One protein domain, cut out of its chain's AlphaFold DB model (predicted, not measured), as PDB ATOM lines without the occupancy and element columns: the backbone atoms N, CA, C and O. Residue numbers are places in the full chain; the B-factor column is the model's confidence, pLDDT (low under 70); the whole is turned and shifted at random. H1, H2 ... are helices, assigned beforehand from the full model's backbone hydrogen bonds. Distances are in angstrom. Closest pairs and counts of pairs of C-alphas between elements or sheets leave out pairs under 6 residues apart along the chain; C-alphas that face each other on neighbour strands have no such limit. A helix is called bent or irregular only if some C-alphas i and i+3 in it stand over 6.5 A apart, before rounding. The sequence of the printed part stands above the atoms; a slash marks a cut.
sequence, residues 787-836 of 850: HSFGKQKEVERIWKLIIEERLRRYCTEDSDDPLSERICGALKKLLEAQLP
ATOM      1  N   HIS A 787      56.161  34.568 -16.670       80.31
ATOM      2  CA  HIS A 787      55.760  33.528 -15.742       80.31
ATOM      3  C   HIS A 787      57.024  32.935 -15.123       80.31
ATOM      4  O   HIS A 787      57.915  32.473 -15.832       80.31
ATOM      5  N   SER A 788      57.093  32.931 -13.790       88.25
ATOM      6  CA  SER A 788      58.095  32.146 -13.072       88.25
ATOM      7  C   SER A 788      57.956  30.667 -13.443       88.25
ATOM      8  O   SER A 788      56.869  30.212 -13.797       88.25
ATOM      9  N   PHE A 789      59.032  29.889 -13.315       85.56
ATOM     10  CA  PHE A 789      59.043  28.469 -13.694       85.56
ATOM     11  C   PHE A 789      57.908  27.649 -13.041       85.56
ATOM     12  O   PHE A 789      57.345  26.759 -13.671       85.56
ATOM     13  N   GLY A 790      57.495  28.006 -11.816       90.44
ATOM     14  CA  GLY A 790      56.300  27.451 -11.168       90.44
ATOM     15  C   GLY A 790      54.987  27.808 -11.881       90.44
ATOM     16  O   GLY A 790      54.189  26.918 -12.155       90.44
ATOM     17  N   LYS A 791      54.787  29.080 -12.262       86.12
ATOM     18  CA  LYS A 791      53.620  29.520 -13.053       86.12
ATOM     19  C   LYS A 791      53.596  28.897 -14.452       86.12
ATOM     20  O   LYS A 791      52.518  28.607 -14.955       86.12
ATOM     21  N   GLN A 792      54.756  28.664 -15.073       86.81
ATOM     22  CA  GLN A 792      54.829  27.942 -16.346       86.81
ATOM     23  C   GLN A 792      54.377  26.482 -16.176       86.81
ATOM     24  O   GLN A 792      53.446  26.064 -16.861       86.81
ATOM     25  N   LYS A 793      54.954  25.745 -15.213       90.88
ATOM     26  CA  LYS A 793      54.531  24.369 -14.890       90.88
ATOM     27  C   LYS A 793      53.046  24.270 -14.543       90.88
ATOM     28  O   LYS A 793      52.396  23.289 -14.886       90.88
ATOM     29  N   GLU A 794      52.496  25.277 -13.870       91.94
ATOM     30  CA  GLU A 794      51.065  25.355 -13.585       91.94
ATOM     31  C   GLU A 794      50.216  25.535 -14.849       91.94
ATOM     32  O   GLU A 794      49.224  24.828 -15.011       91.94
ATOM     33  N   VAL A 795      50.603  26.426 -15.766       89.75
ATOM     34  CA  VAL A 795      49.905  26.588 -17.052       89.75
ATOM     35  C   VAL A 795      49.987  25.305 -17.885       89.75
ATOM     36  O   VAL A 795      48.974  24.881 -18.432       89.75
ATOM     37  N   GLU A 796      51.143  24.639 -17.921       91.62
ATOM     38  CA  GLU A 796      51.325  23.341 -18.592       91.62
ATOM     39  C   GLU A 796      50.453  22.237 -17.961       91.62
ATOM     40  O   GLU A 796      49.808  21.475 -18.683       91.62
ATOM     41  N   ARG A 797      50.359  22.186 -16.623       94.62
ATOM     42  CA  ARG A 797      49.468  21.281 -15.870       94.62
ATOM     43  C   ARG A 797      47.993  21.523 -16.199       94.62
ATOM     44  O   ARG A 797      47.271  20.574 -16.485       94.62
ATOM     45  N   ILE A 798      47.543  22.778 -16.164       94.31
ATOM     46  CA  ILE A 798      46.156  23.159 -16.480       94.31
ATOM     47  C   ILE A 798      45.829  22.818 -17.940       94.31
ATOM     48  O   ILE A 798      44.760  22.289 -18.231       94.31
ATOM     49  N   TRP A 799      46.762  23.071 -18.858       95.56
ATOM     50  CA  TRP A 799      46.595  22.773 -20.277       95.56
ATOM     51  C   TRP A 799      46.477  21.265 -20.551       95.56
ATOM     52  O   TRP A 799      45.597  20.869 -21.315       95.56
ATOM     53  N   LYS A 800      47.266  20.418 -19.869       95.50
ATOM     54  CA  LYS A 800      47.119  18.949 -19.930       95.50
ATOM     55  C   LYS A 800      45.751  18.478 -19.433       95.50
ATOM     56  O   LYS A 800      45.064  17.784 -20.177       95.50
ATOM     57  N   LEU A 801      45.295  18.965 -18.275       96.31
ATOM     58  CA  LEU A 801      43.955  18.659 -17.747       96.31
ATOM     59  C   LEU A 801      42.830  19.064 -18.722       96.31
ATOM     60  O   LEU A 801      41.854  18.338 -18.877       96.31
ATOM     61  N   ILE A 802      42.970  20.193 -19.430       96.94
ATOM     62  CA  ILE A 802      42.005  20.625 -20.459       96.94
ATOM     63  C   ILE A 802      42.003  19.682 -21.676       96.94
ATOM     64  O   ILE A 802      40.952  19.481 -22.286       96.94
ATOM     65  N   ILE A 803      43.144  19.097 -22.049       96.69
ATOM     66  CA  ILE A 803      43.229  18.113 -23.142       96.69
ATOM     67  C   ILE A 803      42.636  16.772 -22.714       96.69
ATOM     68  O   ILE A 803      41.883  16.180 -23.481       96.69
ATOM     69  N   GLU A 804      42.928  16.324 -21.496       96.31
ATOM     70  CA  GLU A 804      42.397  15.090 -20.907       96.31
ATOM     71  C   GLU A 804      40.866  15.161 -20.761       96.31
ATOM     72  O   GLU A 804      40.166  14.254 -21.207       96.31
ATOM     73  N   GLU A 805      40.319  16.278 -20.271       96.94
ATOM     74  CA  GLU A 805      38.867  16.504 -20.201       96.94
ATOM     75  C   GLU A 805      38.216  16.617 -21.593       96.94
ATOM     76  O   GLU A 805      37.100  16.141 -21.798       96.94
ATOM     77  N   ARG A 806      38.904  17.195 -22.589       96.12
ATOM     78  CA  ARG A 806      38.421  17.179 -23.984       96.12
ATOM     79  C   ARG A 806      38.427  15.765 -24.561       96.12
ATOM     80  O   ARG A 806      37.449  15.380 -25.192       96.12
ATOM     81  N   LEU A 807      39.475  14.981 -24.317       97.00
ATOM     82  CA  LEU A 807      39.531  13.571 -24.707       97.00
ATOM     83  C   LEU A 807      38.401  12.771 -24.053       97.00
ATOM     84  O   LEU A 807      37.731  12.020 -24.749       97.00
ATOM     85  N   ARG A 808      38.116  12.991 -22.766       96.25
ATOM     86  CA  ARG A 808      36.990  12.350 -22.068       96.25
ATOM     87  C   ARG A 808      35.621  12.709 -22.666       96.25
ATOM     88  O   ARG A 808      34.714  11.886 -22.621       96.25
ATOM     89  N   ARG A 809      35.457  13.920 -23.217       93.94
ATOM     90  CA  ARG A 809      34.202  14.376 -23.853       93.94
ATOM     91  C   ARG A 809      34.017  13.904 -25.295       93.94
ATOM     92  O   ARG A 809      32.881  13.681 -25.686       93.94
ATOM     93  N   TYR A 810      35.090  13.801 -26.080       93.75
ATOM     94  CA  TYR A 810      35.006  13.362 -27.481       93.75
ATOM     95  C   TYR A 810      35.125  11.842 -27.627       93.75
ATOM     96  O   TYR A 810      34.456  11.248 -28.465       93.75
ATOM     97  N   CYS A 811      35.942  11.189 -26.797       94.38
ATOM     98  CA  CYS A 811      36.184   9.750 -26.877       94.38
ATOM     99  C   CYS A 811      35.220   8.957 -25.974       94.38
ATOM    100  O   CYS A 811      35.641   8.017 -25.304       94.38
ATOM    101  N   THR A 812      33.945   9.355 -25.930       91.88
ATOM    102  CA  THR A 812      32.855   8.511 -25.414       91.88
ATOM    103  C   THR A 812      32.716   7.292 -26.321       91.88
ATOM    104  O   THR A 812      32.712   7.450 -27.541       91.88
ATOM    105  N   GLU A 813      32.624   6.093 -25.748       85.00
ATOM    106  CA  GLU A 813      32.836   4.839 -26.491       85.00
ATOM    107  C   GLU A 813      31.784   4.585 -27.591       85.00
ATOM    108  O   GLU A 813      32.105   3.958 -28.595       85.00
ATOM    109  N   ASP A 814      30.591   5.179 -27.471       90.94
ATOM    110  CA  ASP A 814      29.481   5.086 -28.437       90.94
ATOM    111  C   ASP A 814      29.535   6.127 -29.587       90.94
ATOM    112  O   ASP A 814      28.574   6.291 -30.342       90.94
ATOM    113  N   SER A 815      30.621   6.901 -29.714       91.44
ATOM    114  CA  SER A 815      30.733   8.004 -30.688       91.44
ATOM    115  C   SER A 815      31.198   7.544 -32.081       91.44
ATOM    116  O   SER A 815      32.348   7.783 -32.462       91.44
ATOM    117  N   ASP A 816      30.277   7.025 -32.895       93.81
ATOM    118  CA  ASP A 816      30.499   6.679 -34.318       93.81
ATOM    119  C   ASP A 816      30.822   7.880 -35.252       93.81
ATOM    120  O   ASP A 816      31.017   7.703 -36.457       93.81
ATOM    121  N   ASP A 817      30.887   9.120 -34.747       96.69
ATOM    122  CA  ASP A 817      31.224  10.300 -35.555       96.69
ATOM    123  C   ASP A 817      32.713  10.309 -35.995       96.69
ATOM    124  O   ASP A 817      33.610  10.495 -35.159       96.69
ATOM    125  N   PRO A 818      33.019  10.221 -37.310       95.19
ATOM    126  CA  PRO A 818      34.392  10.263 -37.816       95.19
ATOM    127  C   PRO A 818      35.074  11.632 -37.641       95.19
ATOM    128  O   PRO A 818      36.293  11.737 -37.818       95.19
ATOM    129  N   LEU A 819      34.339  12.703 -37.315       94.56
ATOM    130  CA  LEU A 819      34.941  13.960 -36.866       94.56
ATOM    131  C   LEU A 819      35.457  13.832 -35.425       94.56
ATOM    132  O   LEU A 819      36.582  14.261 -35.153       94.56
ATOM    133  N   SER A 820      34.693  13.195 -34.534       95.56
ATOM    134  CA  SER A 820      35.113  12.927 -33.154       95.56
ATOM    135  C   SER A 820      36.354  12.030 -33.097       95.56
ATOM    136  O   SER A 820      37.329  12.383 -32.429       95.56
ATOM    137  N   GLU A 821      36.413  10.956 -33.898       96.00
ATOM    138  CA  GLU A 821      37.611  10.100 -34.009       96.00
ATOM    139  C   GLU A 821      38.863  10.919 -34.388       96.00
ATOM    140  O   GLU A 821      39.925  10.803 -33.764       96.00
ATOM    141  N   ARG A 822      38.735  11.827 -35.368       96.75
ATOM    142  CA  ARG A 822      39.825  12.717 -35.806       96.75
ATOM    143  C   ARG A 822      40.239  13.714 -34.725       96.75
ATOM    144  O   ARG A 822      41.436  13.970 -34.575       96.75
ATOM    145  N   ILE A 823      39.286  14.256 -33.965       96.00
ATOM    146  CA  ILE A 823      39.552  15.157 -32.834       96.00
ATOM    147  C   ILE A 823      40.270  14.394 -31.709       96.00
ATOM    148  O   ILE A 823      41.324  14.843 -31.255       96.00
ATOM    149  N   CYS A 824      39.785  13.208 -31.332       96.69
ATOM    150  CA  CYS A 824      40.449  12.298 -30.396       96.69
ATOM    151  C   CYS A 824      41.880  11.959 -30.841       96.69
ATOM    152  O   CYS A 824      42.817  12.070 -30.049       96.69
ATOM    153  N   GLY A 825      42.081  11.597 -32.110       95.94
ATOM    154  CA  GLY A 825      43.399  11.285 -32.668       95.94
ATOM    155  C   GLY A 825      44.363  12.477 -32.673       95.94
ATOM    156  O   GLY A 825      45.554  12.306 -32.406       95.94
ATOM    157  N   ALA A 826      43.865  13.691 -32.932       97.12
ATOM    158  CA  ALA A 826      44.662  14.916 -32.863       97.12
ATOM    159  C   ALA A 826      45.036  15.283 -31.416       97.12
ATOM    160  O   ALA A 826      46.199  15.584 -31.144       97.12
ATOM    161  N   LEU A 827      44.080  15.210 -30.484       96.56
ATOM    162  CA  LEU A 827      44.299  15.496 -29.063       96.56
ATOM    163  C   LEU A 827      45.247  14.477 -28.407       96.56
ATOM    164  O   LEU A 827      46.145  14.892 -27.677       96.56
ATOM    165  N   LYS A 828      45.125  13.175 -28.718       96.50
ATOM    166  CA  LYS A 828      46.052  12.129 -28.238       96.50
ATOM    167  C   LYS A 828      47.493  12.418 -28.674       96.50
ATOM    168  O   LYS A 828      48.373  12.488 -27.822       96.50
ATOM    169  N   LYS A 829      47.727  12.696 -29.963       96.31
ATOM    170  CA  LYS A 829      49.063  13.051 -30.496       96.31
ATOM    171  C   LYS A 829      49.637  14.330 -29.882       96.31
ATOM    172  O   LYS A 829      50.842  14.435 -29.675       96.31
ATOM    173  N   LEU A 830      48.782  15.311 -29.598       95.50
ATOM    174  CA  LEU A 830      49.165  16.587 -28.996       95.50
ATOM    175  C   LEU A 830      49.495  16.457 -27.495       95.50
ATOM    176  O   LEU A 830      50.355  17.191 -27.006       95.50
ATOM    177  N   LEU A 831      48.875  15.507 -26.786       95.56
ATOM    178  CA  LEU A 831      49.244  15.121 -25.419       95.56
ATOM    179  C   LEU A 831      50.549  14.303 -25.400       95.56
ATOM    180  O   LEU A 831      51.443  14.583 -24.602       95.56
ATOM    181  N   GLU A 832      50.683  13.343 -26.319       94.56
ATOM    182  CA  GLU A 832      51.858  12.475 -26.487       94.56
ATOM    183  C   GLU A 832      53.129  13.275 -26.806       94.56
ATOM    184  O   GLU A 832      54.144  13.107 -26.136       94.56
ATOM    185  N   ALA A 833      53.055  14.241 -27.729       91.06
ATOM    186  CA  ALA A 833      54.162  15.146 -28.060       91.06
ATOM    187  C   ALA A 833      54.579  16.101 -26.914       91.06
ATOM    188  O   ALA A 833      55.533  16.865 -27.066       91.06
ATOM    189  N   GLN A 834      53.846  16.095 -25.795       85.50
ATOM    190  CA  GLN A 834      54.052  16.943 -24.614       85.50
ATOM    191  C   GLN A 834      54.302  16.128 -23.337       85.50
ATOM    192  O   GLN A 834      54.526  16.688 -22.255       85.50
ATOM    193  N   LEU A 835      54.303  14.801 -23.433       80.00
ATOM    194  CA  LEU A 835      55.103  13.972 -22.548       80.00
ATOM    195  C   LEU A 835      56.561  14.136 -23.006       80.00
ATOM    196  O   LEU A 835      56.837  13.934 -24.188       80.00
ATOM    197  N   PRO A 836      57.507  14.519 -22.126       72.69
ATOM    198  CA  PRO A 836      58.913  14.410 -22.477       72.69
ATOM    199  C   PRO A 836      59.168  12.926 -22.723       72.69
ATOM    200  O   PRO A 836      59.092  12.130 -21.784       72.69
TER     201      PRO A 836
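Overview. This is residues 787 to 836 of the 850 residues of the protein "DUF3736 domain-containing protein" of Armadillidium nasatum (UniProt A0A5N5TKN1). A long helical hairpin: the chain runs out along the helix H1, turns through a loop at residues 811 to 817, and folds back along the shorter helix H2, which lies beside the later part of H1. The first turns of H1, within residues 788 to 794, stick out past H2 at one end, and residues 813 to 818 stick out at the turn. The printed part has 50 residues, with two named helices in the order H1, H2 and no named strand; the class is all helix. The whole is loose, a rod spanning 43 by 17 by 13 A, with a radius of gyration of the C-alphas of 13.1 A.

Arrangement. H1, residues 789 to 810, and H2, residues 818 to 832, form a helical hairpin over a short link of 7 residues. They touch, and H1 does so with residues 800 to 810 alone. Their closest C-alphas, those of Tyr 810 and Ser 820, are 5.7 A apart. Their lines stand at a shallow tilt of 25 degrees, and they run opposite ways. Their centres are 15.3 A apart. In both helices every backbone O i to N i+4 pair is within hydrogen-bond range.

Along the chain. H1 has 22 residues, from C-alpha 789 at (59.043, 28.469, -13.694) to C-alpha 810 at (35.006, 13.362, -27.481), a length of 31.6 A. H2 has 15 residues and measures 20.9 A from C-alpha 818 to C-alpha 832 at (51.858, 12.475, -26.487). Neither helix is bent.

Size, cuts and confidence. The two C-alphas farthest apart, those of Ser 788 and Asp 816, are 43.1 A apart. The C-alphas of His 787 and Pro 836, the first and last printed, are 20.5 A apart. The printed part has no cut and no long link. The mean pLDDT of the printed part is 92.7, and no printed residue is under 70.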